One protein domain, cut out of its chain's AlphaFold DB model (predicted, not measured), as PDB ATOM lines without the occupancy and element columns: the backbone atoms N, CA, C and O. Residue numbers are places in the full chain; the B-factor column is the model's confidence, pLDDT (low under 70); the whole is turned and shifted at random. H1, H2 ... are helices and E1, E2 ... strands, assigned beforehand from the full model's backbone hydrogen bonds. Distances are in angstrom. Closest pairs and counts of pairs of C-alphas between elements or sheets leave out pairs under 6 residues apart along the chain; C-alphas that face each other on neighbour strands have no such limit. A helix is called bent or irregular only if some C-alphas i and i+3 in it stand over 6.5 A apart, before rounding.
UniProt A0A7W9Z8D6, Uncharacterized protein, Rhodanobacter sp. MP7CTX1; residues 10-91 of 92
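AT A GLANCE: This is residues 10 to 91 of the 92 residues of an uncharacterized protein of Rhodanobacter sp. MP7CTX1 (UniProt A0A7W9Z8D6). A twisted four-stranded sheet is covered on one face by two helices, H1 and H2, that cross each other, making two layers. H1 reaches the sheet with residues 22 to 28. The printed part has 82 residues, in the order H1, E1, E2, H2, E3, E4; the sheet runs E1, E2, E4, E3, all antiparallel. The class is mixed, helices and strands; the whole is compact, with a radius of gyration of the C-alphas of 12.7 A and spans of 34 by 32 by 19 A.

IN THESE COORDINATES: The strands are E1, residues 29 to 31; E2, 41 to 46; E3, 77 to 82, 16.3 A long; and E4, 85 to 90, 17.2 A, ending at C-alpha 90 (219.428, 217.128, 113.915). H1, residues 10 to 28, 26.5 A, begins at C-alpha 10 (242.054, 210.089, 108.414). H2, residues 58 to 74, 24.6 A, is irregular: C-alphas 70 and 73 are 8.3 A apart.

HOW THE PARTS SIT: In hairpin E3 and E4, N 80 and O 87 are 2.9 A apart. Between E2 and E4, N 41 and O 86 are 2.8 A apart; in hairpin E1 and E2, N 42 and O 30 are 2.9 A apart. E2, H2 and E3 form a split strand-helix-strand unit, two strands running the same way with E4 between them; its crossover is right-handed. H2 is on the sheet at a height of 9.0 A, slantwise to the strands, at 51 degrees to E3 on the local plane. H1 is on the same face. H2 touches H1 with residues 61 to 68 alone, closest at the C-alphas of Ala 21 and Ala 64, 4.7 A, at a steep tilt of 51 degrees, opposite ways. O i to N i+4 pairs are within hydrogen-bond range in 13 of 15 for H1 and 11 of 13 for H2.

THE WHOLE: The farthest C-alphas, of Arg 10 and Gly 35, are 39.7 A apart. The printed part has no cut. The link E2 to H2 is long, 11 residues. Residues 34 to 36 and 46 to 57 have pLDDT under 70.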
ATOM      1  N   ARG A  10     242.921 210.832 107.498       86.31
ATOM      2  CA  ARG A  10     242.054 210.089 108.414       86.31
ATOM      3  C   ARG A  10     240.792 210.857 108.825       86.31
ATOM      4  O   ARG A  10     239.708 210.291 108.765       86.31
ATOM      5  N   ASP A  11     240.918 212.113 109.230       88.25
ATOM      6  CA  ASP A  11     239.789 212.933 109.681       88.25
ATOM      7  C   ASP A  11     238.837 213.233 108.523       88.25
ATOM      8  O   ASP A  11     237.619 213.192 108.687       88.25
ATOM      9  N   LEU A  12     239.389 213.470 107.328       88.12
ATOM     10  CA  LEU A  12     238.588 213.621 106.116       88.12
ATOM     11  C   LEU A  12     237.831 212.328 105.784       88.12
ATOM     12  O   LEU A  12     236.648 212.388 105.460       88.12
ATOM     13  N   ALA A  13     238.484 211.170 105.896       90.81
ATOM     14  CA  ALA A  13     237.847 209.877 105.664       90.81
ATOM     15  C   ALA A  13     236.687 209.629 106.640       90.81
ATOM     16  O   ALA A  13     235.619 209.198 106.215       90.81
ATOM     17  N   VAL A  14     236.856 209.977 107.921       90.62
ATOM     18  CA  VAL A  14     235.784 209.884 108.925       90.62
ATOM     19  C   VAL A  14     234.620 210.815 108.577       90.62
ATOM     20  O   VAL A  14     233.478 210.374 108.563       90.62
ATOM     21  N   GLN A  15     234.888 212.069 108.200       89.12
ATOM     22  CA  GLN A  15     233.836 213.009 107.782       89.12
ATOM     23  C   GLN A  15     233.092 212.564 106.517       89.12
ATOM     24  O   GLN A  15     231.933 212.924 106.308       89.12
ATOM     25  N   ILE A  16     233.765 211.844 105.617       90.69
ATOM     26  CA  ILE A  16     233.115 211.236 104.457       90.69
ATOM     27  C   ILE A  16     232.221 210.088 104.929       90.69
ATOM     28  O   ILE A  16     231.038 210.111 104.608       90.69
ATOM     29  N   ALA A  17     232.738 209.163 105.741       91.19
ATOM     30  CA  ALA A  17     231.975 208.027 106.263       91.19
ATOM     31  C   ALA A  17     230.727 208.458 107.060       91.19
ATOM     32  O   ALA A  17     229.646 207.922 106.841       91.19
ATOM     33  N   ASP A  18     230.839 209.485 107.909       91.00
ATOM     34  CA  ASP A  18     229.715 210.035 108.685       91.00
ATOM     35  C   ASP A  18     228.574 210.566 107.820       91.00
ATOM     36  O   ASP A  18     227.400 210.432 108.172       91.00
ATOM     37  N   ARG A  19     228.929 211.200 106.697       85.38
ATOM     38  CA  ARG A  19     227.954 211.704 105.729       85.38
ATOM     39  C   ARG A  19     227.366 210.566 104.909       85.38
ATOM     40  O   ARG A  19     226.173 210.583 104.640       85.38
ATOM     41  N   PHE A  20     228.192 209.592 104.537       90.44
ATOM     42  CA  PHE A  20     227.784 208.486 103.681       90.44
ATOM     43  C   PHE A  20     226.788 207.562 104.384       90.44
ATOM     44  O   PHE A  20     225.738 207.279 103.825       90.44
ATOM     45  N   ALA A  21     227.046 207.190 105.641       91.19
ATOM     46  CA  ALA A  21     226.214 206.227 106.362       91.19
ATOM     47  C   ALA A  21     224.735 206.647 106.468       91.19
ATOM     48  O   ALA A  21     223.843 205.812 106.366       91.19
ATOM     49  N   ARG A  22     224.449 207.944 106.644       91.88
ATOM     50  CA  ARG A  22     223.062 208.430 106.633       91.88
ATOM     51  C   ARG A  22     222.469 208.445 105.229       91.88
ATOM     52  O   ARG A  22     221.328 208.022 105.069       91.88
ATOM     53  N   SER A  23     223.230 208.913 104.240       89.50
ATOM     54  CA  SER A  23     222.783 208.929 102.844       89.50
ATOM     55  C   SER A  23     222.386 207.539 102.362       89.50
ATOM     56  O   SER A  23     221.380 207.428 101.674       89.50
ATOM     57  N   GLU A  24     223.106 206.493 102.773       88.81
ATOM     58  CA  GLU A  24     222.765 205.109 102.433       88.81
ATOM     59  C   GLU A  24     221.332 204.755 102.841       88.81
ATOM     60  O   GLU A  24     220.511 204.324 102.032       88.81
ATOM     61  N   ILE A  25     220.976 205.047 104.089       89.56
ATOM     62  CA  ILE A  25     219.628 204.792 104.596       89.56
ATOM     63  C   ILE A  25     218.601 205.671 103.867       89.56
ATOM     64  O   ILE A  25     217.556 205.184 103.442       89.56
ATOM     65  N   GLU A  26     218.877 206.964 103.691       88.94
ATOM     66  CA  GLU A  26     217.921 207.891 103.068       88.94
ATOM     67  C   GLU A  26     217.673 207.597 101.578       88.94
ATOM     68  O   GLU A  26     216.571 207.841 101.079       88.94
ATOM     69  N   MET A  27     218.683 207.092 100.866       85.25
ATOM     70  CA  MET A  27     218.619 206.801  99.432       85.25
ATOM     71  C   MET A  27     218.039 205.422  99.136       85.25
ATOM     72  O   MET A  27     217.304 205.273  98.157       85.25
ATOM     73  N   PHE A  28     218.370 204.424  99.956       85.44
ATOM     74  CA  PHE A  28     218.080 203.030  99.641       85.44
ATOM     75  C   PHE A  28     217.019 202.401 100.535       85.44
ATOM     76  O   PHE A  28     216.550 201.319 100.201       85.44
ATOM     77  N   CYS A  29     216.561 203.038 101.612       87.19
ATOM     78  CA  CYS A  29     215.405 202.548 102.365       87.19
ATOM     79  C   CYS A  29     214.110 203.213 101.896       87.19
ATOM     80  O   CYS A  29     214.064 204.385 101.509       87.19
ATOM     81  N   ARG A  30     213.005 202.469 101.960       87.38
ATOM     82  CA  ARG A  30     211.695 203.019 101.617       87.38
ATOM     83  C   ARG A  30     211.282 204.068 102.645       87.38
ATOM     84  O   ARG A  30     211.136 203.766 103.826       87.38
ATOM     85  N   ASN A  31     210.992 205.282 102.185       88.50
ATOM     86  CA  ASN A  31     210.341 206.286 103.018       88.50
ATOM     87  C   ASN A  31     208.852 205.929 103.203       88.50
ATOM     88  O   ASN A  31     208.084 205.898 102.237       88.50
ATOM     89  N   VAL A  32     208.450 205.658 104.444       87.56
ATOM     90  CA  VAL A  32     207.082 205.256 104.829       87.56
ATOM     91  C   VAL A  32     206.287 206.378 105.502       87.56
ATOM     92  O   VAL A  32     205.091 206.242 105.756       87.56
ATOM     93  N   SER A  33     206.919 207.524 105.748       80.62
ATOM     94  CA  SER A  33     206.280 208.713 106.319       80.62
ATOM     95  C   SER A  33     205.500 209.519 105.276       80.62
ATOM     96  O   SER A  33     205.892 210.612 104.864       80.62
ATOM     97  N   ALA A  34     204.353 209.004 104.840       58.47
ATOM     98  CA  ALA A  34     203.420 209.786 104.036       58.47
ATOM     99  C   ALA A  34     202.757 210.879 104.907       58.47
ATOM    100  O   ALA A  34     201.762 210.634 105.583       58.47
ATOM    101  N   GLY A  35     203.310 212.097 104.897       58.81
ATOM    102  CA  GLY A  35     202.629 213.300 105.404       58.81
ATOM    103  C   GLY A  35     202.831 213.659 106.884       58.81
ATOM    104  O   GLY A  35     202.145 214.548 107.377       58.81
ATOM    105  N   THR A  36     203.773 213.038 107.600       59.38
ATOM    106  CA  THR A  36     203.989 213.263 109.049       59.38
ATOM    107  C   THR A  36     205.033 214.335 109.389       59.38
ATOM    108  O   THR A  36     205.457 214.441 110.536       59.38
ATOM    109  N   GLY A  37     205.487 215.125 108.411       74.69
ATOM    110  CA  GLY A  37     206.422 216.241 108.626       74.69
ATOM    111  C   GLY A  37     207.872 215.849 108.949       74.69
ATOM    112  O   GLY A  37     208.728 216.727 108.993       74.69
ATOM    113  N   ARG A  38     208.168 214.553 109.124       85.88
ATOM    114  CA  ARG A  38     209.527 214.006 109.252       85.88
ATOM    115  C   ARG A  38     209.683 212.727 108.417       85.88
ATOM    116  O   ARG A  38     208.765 211.905 108.479       85.88
ATOM    117  N   PRO A  39     210.804 212.546 107.694       90.31
ATOM    118  CA  PRO A  39     211.136 211.291 107.026       90.31
ATOM    119  C   PRO A  39     211.275 210.126 108.018       90.31
ATOM    120  O   PRO A  39     211.977 210.252 109.020       90.31
ATOM    121  N   VAL A  40     210.621 208.999 107.734       92.88
ATOM    122  CA  VAL A  40     210.789 207.708 108.419       92.88
ATOM    123  C   VAL A  40     211.091 206.658 107.359       92.88
ATOM    124  O   VAL A  40     210.364 206.562 106.366       92.88
ATOM    125  N   PHE A  41     212.149 205.887 107.577       91.94
ATOM    126  CA  PHE A  41     212.672 204.899 106.643       91.94
ATOM    127  C   PHE A  41     212.478 203.488 107.192       91.94
ATOM    128  O   PHE A  41     212.734 203.243 108.367       91.94
ATOM    129  N   ASP A  42     212.012 202.584 106.335       91.44
ATOM    130  CA  ASP A  42     211.821 201.167 106.639       91.44
ATOM    131  C   ASP A  42     213.019 200.353 106.130       91.44
ATOM    132  O   ASP A  42     213.243 200.240 104.918       91.44
ATOM    133  N   LEU A  43     213.793 199.808 107.069       89.56
ATOM    134  CA  LEU A  43     214.987 199.000 106.831       89.56
ATOM    135  C   LEU A  43     214.657 197.604 106.280       89.56
ATOM    136  O   LEU A  43     215.505 196.992 105.631       89.56
ATOM    137  N   SER A  44     213.434 197.102 106.497       86.44
ATOM    138  CA  SER A  44     212.992 195.788 106.004       86.44
ATOM    139  C   SER A  44     212.710 195.786 104.497       86.44
ATOM    140  O   SER A  44     212.732 194.736 103.852       86.44
ATOM    141  N   CYS A  45     212.466 196.971 103.925       72.00
ATOM    142  CA  CYS A  45     212.084 197.168 102.531       72.00
ATOM    143  C   CYS A  45     213.079 198.084 101.795       72.00
ATOM    144  O   CYS A  45     212.712 199.209 101.429       72.00
ATOM    145  N   PRO A  46     214.325 197.636 101.546       66.50
ATOM    146  CA  PRO A  46     215.244 198.401 100.718       66.50
ATOM    147  C   PRO A  46     214.676 198.578  99.298       66.50
ATOM    148  O   PRO A  46     214.042 197.684  98.729       66.50
ATOM    149  N   LEU A  47     214.880 199.760  98.723       67.75
ATOM    150  CA  LEU A  47     214.530 200.132  97.358       67.75
ATOM    151  C   LEU A  47     215.503 199.444  96.390       67.75
ATOM    152  O   LEU A  47     216.489 200.031  95.958       67.75
ATOM    153  N   ILE A  48     215.216 198.187  96.046       58.75
ATOM    154  CA  ILE A  48     216.051 197.366  95.145       58.75
ATOM    155  C   ILE A  48     215.847 197.739  93.653       58.75
ATOM    156  O   ILE A  48     216.560 197.258  92.779       58.75
ATOM    157  N   ASP A  49     214.890 198.613  93.320       51.78
ATOM    158  CA  ASP A  49     214.364 198.723  91.945       51.78
ATOM    159  C   ASP A  49     214.640 200.065  91.232       51.78
ATOM    160  O   ASP A  49     213.931 200.454  90.305       51.78
ATOM    161  N   SER A  50     215.665 200.819  91.642       51.62
ATOM    162  CA  SER A  50     215.964 202.140  91.053       51.62
ATOM    163  C   SER A  50     216.829 202.106  89.782       51.62
ATOM    164  O   SER A  50     217.211 203.160  89.274       51.62
ATOM    165  N   GLY A  51     217.144 200.928  89.227       50.94
ATOM    166  CA  GLY A  51     217.990 200.815  88.026       50.94
ATOM    167  C   GLY A  51     219.429 201.313  88.227       50.94
ATOM    168  O   GLY A  51     220.163 201.484  87.252       50.94
ATOM    169  N   ALA A  52     219.835 201.547  89.478       47.59
ATOM    170  CA  ALA A  52     221.210 201.831  89.843       47.59
ATOM    171  C   ALA A  52     222.052 200.549  89.681       47.59
ATOM    172  O   ALA A  52     221.612 199.474  90.105       47.59
ATOM    173  N   PRO A  53     223.234 200.622  89.043       41.25
ATOM    174  CA  PRO A  53     224.124 199.477  88.943       41.25
ATOM    175  C   PRO A  53     224.588 199.121  90.358       41.25
ATOM    176  O   PRO A  53     225.224 199.939  91.008       41.25
ATOM    177  N   GLU A  54     224.229 197.916  90.808       47.22
ATOM    178  CA  GLU A  54     224.532 197.365  92.138       47.22
ATOM    179  C   GLU A  54     223.788 198.085  93.276       47.22
ATOM    180  O   GLU A  54     224.296 198.999  93.913       47.22
ATOM    181  N   CYS A  55     222.550 197.656  93.549       48.12
ATOM    182  CA  CYS A  55     221.874 198.025  94.792       48.12
ATOM    183  C   CYS A  55     222.750 197.666  95.993       48.12
ATOM    184  O   CYS A  55     223.238 196.533  96.084       48.12
ATOM    185  N   GLU A  56     222.889 198.599  96.933       56.59
ATOM    186  CA  GLU A  56     223.424 198.299  98.252       56.59
ATOM    187  C   GLU A  56     222.607 197.153  98.854       56.59
ATOM    188  O   GLU A  56     221.388 197.225  99.029       56.59
ATOM    189  N   SER A  57     223.277 196.022  99.078       68.94
ATOM    190  CA  SER A  57     222.635 194.851  99.661       68.94
ATOM    191  C   SER A  57     222.054 195.203 101.039       68.94
ATOM    192  O   SER A  57     222.590 196.084 101.714       68.94
ATOM    193  N   PRO A  58     221.046 194.468 101.542       77.88
ATOM    194  CA  PRO A  58     220.580 194.609 102.925       77.88
ATOM    195  C   PRO A  58     221.714 194.606 103.972       77.88
ATOM    196  O   PRO A  58     221.578 195.196 105.040       77.88
ATOM    197  N   ALA A  59     222.854 193.971 103.662       82.25
ATOM    198  CA  ALA A  59     224.030 193.972 104.524       82.25
ATOM    199  C   ALA A  59     224.712 195.347 104.635       82.25
ATOM    200  O   ALA A  59     225.225 195.670 105.702       82.25
ATOM    201  N   ALA A  60     224.707 196.154 103.575       83.12
ATOM    202  CA  ALA A  60     225.340 197.468 103.574       83.12
ATOM    203  C   ALA A  60     224.497 198.496 104.350       83.12
ATOM    204  O   ALA A  60     225.024 199.215 105.195       83.12
ATOM    205  N   ILE A  61     223.165 198.422 104.233       88.94
ATOM    206  CA  ILE A  61     222.242 199.167 105.104       88.94
ATOM    207  C   ILE A  61     222.419 198.774 106.574       88.94
ATOM    208  O   ILE A  61     222.522 199.643 107.440       88.94
ATOM    209  N   ALA A  62     222.529 197.476 106.872       89.12
ATOM    210  CA  ALA A  62     222.810 197.018 108.231       89.12
ATOM    211  C   ALA A  62     224.169 197.527 108.749       89.12
ATOM    212  O   ALA A  62     224.302 197.876 109.926       89.12
ATOM    213  N   GLU A  63     225.185 197.608 107.885       91.06
ATOM    214  CA  GLU A  63     226.487 198.171 108.237       91.06
ATOM    215  C   GLU A  63     226.412 199.680 108.499       91.06
ATOM    216  O   GLU A  63     226.983 200.141 109.489       91.06
ATOM    217  N   ALA A  64     225.666 200.429 107.687       92.12
ATOM    218  CA  ALA A  64     225.428 201.855 107.872       92.12
ATOM    219  C   ALA A  64     224.710 202.147 109.200       92.12
ATOM    220  O   ALA A  64     225.163 202.992 109.976       92.12
ATOM    221  N   VAL A  65     223.652 201.389 109.516       93.94
ATOM    222  CA  VAL A  65     222.940 201.470 110.805       93.94
ATOM    223  C   VAL A  65     223.908 201.218 111.958       93.94
ATOM    224  O   VAL A  65     224.028 202.048 112.861       93.94
ATOM    225  N   ARG A  66     224.681 200.128 111.896       94.44
ATOM    226  CA  ARG A  66     225.663 199.787 112.934       94.44
ATOM    227  C   ARG A  66     226.741 200.861 113.087       94.44
ATOM    228  O   ARG A  66     227.149 201.176 114.204       94.44
ATOM    229  N   TYR A  67     227.227 201.419 111.979       95.25
ATOM    230  CA  TYR A  67     228.201 202.506 111.991       95.25
ATOM    231  C   TYR A  67     227.647 203.727 112.730       95.25
ATOM    232  O   TYR A  67     228.319 204.272 113.609       95.25
ATOM    233  N   ILE A  68     226.410 204.124 112.420       95.44
ATOM    234  CA  ILE A  68     225.737 205.260 113.056       95.44
ATOM    235  C   ILE A  68     225.523 205.007 114.550       95.44
ATOM    236  O   ILE A  68     225.796 205.894 115.356       95.44
ATOM    237  N   GLU A  69     225.101 203.805 114.943       94.44
ATOM    238  CA  GLU A  69     224.928 203.432 116.353       94.44
ATOM    239  C   GLU A  69     226.240 203.548 117.143       94.44
ATOM    240  O   GLU A  69     226.259 204.123 118.231       94.44
ATOM    241  N   LEU A  70     227.354 203.078 116.573       94.88
ATOM    242  CA  LEU A  70     228.682 203.169 117.190       94.88
ATOM    243  C   LEU A  70     229.213 204.608 117.257       94.88
ATOM    244  O   LEU A  70     229.909 204.970 118.206       94.88
ATOM    245  N   ARG A  71     228.921 205.425 116.240       94.50
ATOM    246  CA  ARG A  71     229.387 206.817 116.137       94.50
ATOM    247  C   ARG A  71     228.485 207.814 116.851       94.50
ATOM    248  O   ARG A  71     228.947 208.931 117.040       94.50
ATOM    249  N   SER A  72     227.262 207.427 117.221       88.44
ATOM    250  CA  SER A  72     226.128 208.249 117.683       88.44
ATOM    251  C   SER A  72     226.484 209.605 118.305       88.44
ATOM    252  O   SER A  72     225.982 210.635 117.862       88.44
ATOM    253  N   ASP A  73     227.378 209.642 119.296       89.50
ATOM    254  CA  ASP A  73     227.744 210.875 120.006       89.50
ATOM    255  C   ASP A  73     228.549 211.890 119.188       89.50
ATOM    256  O   ASP A  73     228.522 213.082 119.486       89.50
ATOM    257  N   ALA A  74     229.248 211.432 118.159       90.69
ATOM    258  CA  ALA A  74     230.080 212.244 117.286       90.69
ATOM    259  C   ALA A  74     229.357 212.726 116.019       90.69
ATOM    260  O   ALA A  74     229.947 213.472 115.238       90.69
ATOM    261  N   LEU A  75     228.117 212.287 115.791       93.12
ATOM    262  CA  LEU A  75     227.330 212.677 114.628       93.12
ATOM    263  C   LEU A  75     226.514 213.945 114.928       93.12
ATOM    264  O   LEU A  75     226.042 214.125 116.054       93.12
ATOM    265  N   PRO A  76     226.296 214.820 113.928       92.75
ATOM    266  CA  PRO A  76     225.492 216.033 114.091       92.75
ATOM    267  C   PRO A  76     223.985 215.747 114.173       92.75
ATOM    268  O   PRO A  76     223.186 216.666 114.287       92.75
ATOM    269  N   TYR A  77     223.588 214.477 114.131       92.88
ATOM    270  CA  TYR A  77     222.212 214.020 114.236       92.88
ATOM    271  C   TYR A  77     222.121 212.843 115.205       92.88
ATOM    272  O   TYR A  77     223.102 212.162 115.508       92.88
ATOM    273  N   ARG A  78     220.914 212.581 115.693       93.62
ATOM    274  CA  ARG A  78     220.555 211.354 116.392       93.62
ATOM    275  C   ARG A  78     219.720 210.488 115.464       93.62
ATOM    276  O   ARG A  78     218.714 210.946 114.930       93.62
ATOM    277  N   MET A  79     220.135 209.240 115.292       95.19
ATOM    278  CA  MET A  79     219.285 208.220 114.694       95.19
ATOM    279  C   MET A  79     218.426 207.601 115.786       95.19
ATOM    280  O   MET A  79     218.927 207.195 116.838       95.19
ATOM    281  N   HIS A  80     217.129 207.554 115.535       94.06
ATOM    282  CA  HIS A  80     216.178 206.783 116.315       94.06
ATOM    283  C   HIS A  80     215.891 205.502 115.548       94.06
ATOM    284  O   HIS A  80     215.676 205.559 114.341       94.06
ATOM    285  N   HIS A  81     215.905 204.375 116.248       93.31
ATOM    286  CA  HIS A  81     215.741 203.047 115.670       93.31
ATOM    287  C   HIS A  81     214.739 202.283 116.537       93.31
ATOM    288  O   HIS A  81     214.973 202.095 117.733       93.31
ATOM    289  N   VAL A  82     213.586 201.936 115.961       91.81
ATOM    290  CA  VAL A  82     212.512 201.183 116.623       91.81
ATOM    291  C   VAL A  82     212.022 200.121 115.652       91.81
ATOM    292  O   VAL A  82     211.483 200.459 114.600       91.81
ATOM    293  N   ASP A  83     212.200 198.853 116.022       92.19
ATOM    294  CA  ASP A  83     212.011 197.712 115.121       92.19
ATOM    295  C   ASP A  83     212.807 197.929 113.821       92.19
ATOM    296  O   ASP A  83     213.988 198.244 113.902       92.19
ATOM    297  N   ASP A  84     212.181 197.832 112.647       91.75
ATOM    298  CA  ASP A  84     212.827 198.102 111.353       91.75
ATOM    299  C   ASP A  84     212.664 199.562 110.886       91.75
ATOM    300  O   ASP A  84     212.946 199.887 109.734       91.75
ATOM    301  N   LEU A  85     212.176 200.463 111.744       92.56
ATOM    302  CA  LEU A  85     211.934 201.860 111.389       92.56
ATOM    303  C   LEU A  85     213.006 202.778 111.964       92.56
ATOM    304  O   LEU A  85     213.276 202.777 113.169       92.56
ATOM    305  N   VAL A  86     213.544 203.645 111.106       94.31
ATOM    306  CA  VAL A  86     214.519 204.662 111.500       94.31
ATOM    307  C   VAL A  86     214.117 206.066 111.075       94.31
ATOM    308  O   VAL A  86     213.503 206.284 110.030       94.31
ATOM    309  N   TRP A  87     214.477 207.052 111.892       94.19
ATOM    310  CA  TRP A  87     214.402 208.468 111.532       94.19
ATOM    311  C   TRP A  87     215.541 209.251 112.174       94.19
ATOM    312  O   TRP A  87     216.102 208.852 113.197       94.19
ATOM    313  N   PHE A  88     215.863 210.394 111.576       93.81
ATOM    314  CA  PHE A  88     216.964 211.245 112.008       93.81
ATOM    315  C   PHE A  88     216.446 212.551 112.607       93.81
ATOM    316  O   PHE A  88     215.465 213.129 112.137       93.81
ATOM    317  N   GLU A  89     217.121 213.014 113.651       92.94
ATOM    318  CA  GLU A  89     216.875 214.292 114.315       92.94
ATOM    319  C   GLU A  89     218.188 215.071 114.395       92.94
ATOM    320  O   GLU A  89     219.164 214.570 114.952       92.94
ATOM    321  N   GLU A  90     218.233 216.280 113.838       92.38
ATOM    322  CA  GLU A  90     219.428 217.128 113.915       92.38
ATOM    323  C   GLU A  90     219.686 217.571 115.362       92.38
ATOM    324  O   GLU A  90     218.762 217.947 116.087       92.38
ATOM    325  N   ARG A  91     220.951 217.546 115.787       86.69
ATOM    326  CA  ARG A  91     221.381 218.098 117.075       86.69
ATOM    327  C   ARG A  91     221.650 219.595 116.889       86.69
ATOM    328  O   ARG A  91     222.364 219.978 115.964       86.69
TER     329      ARG A  91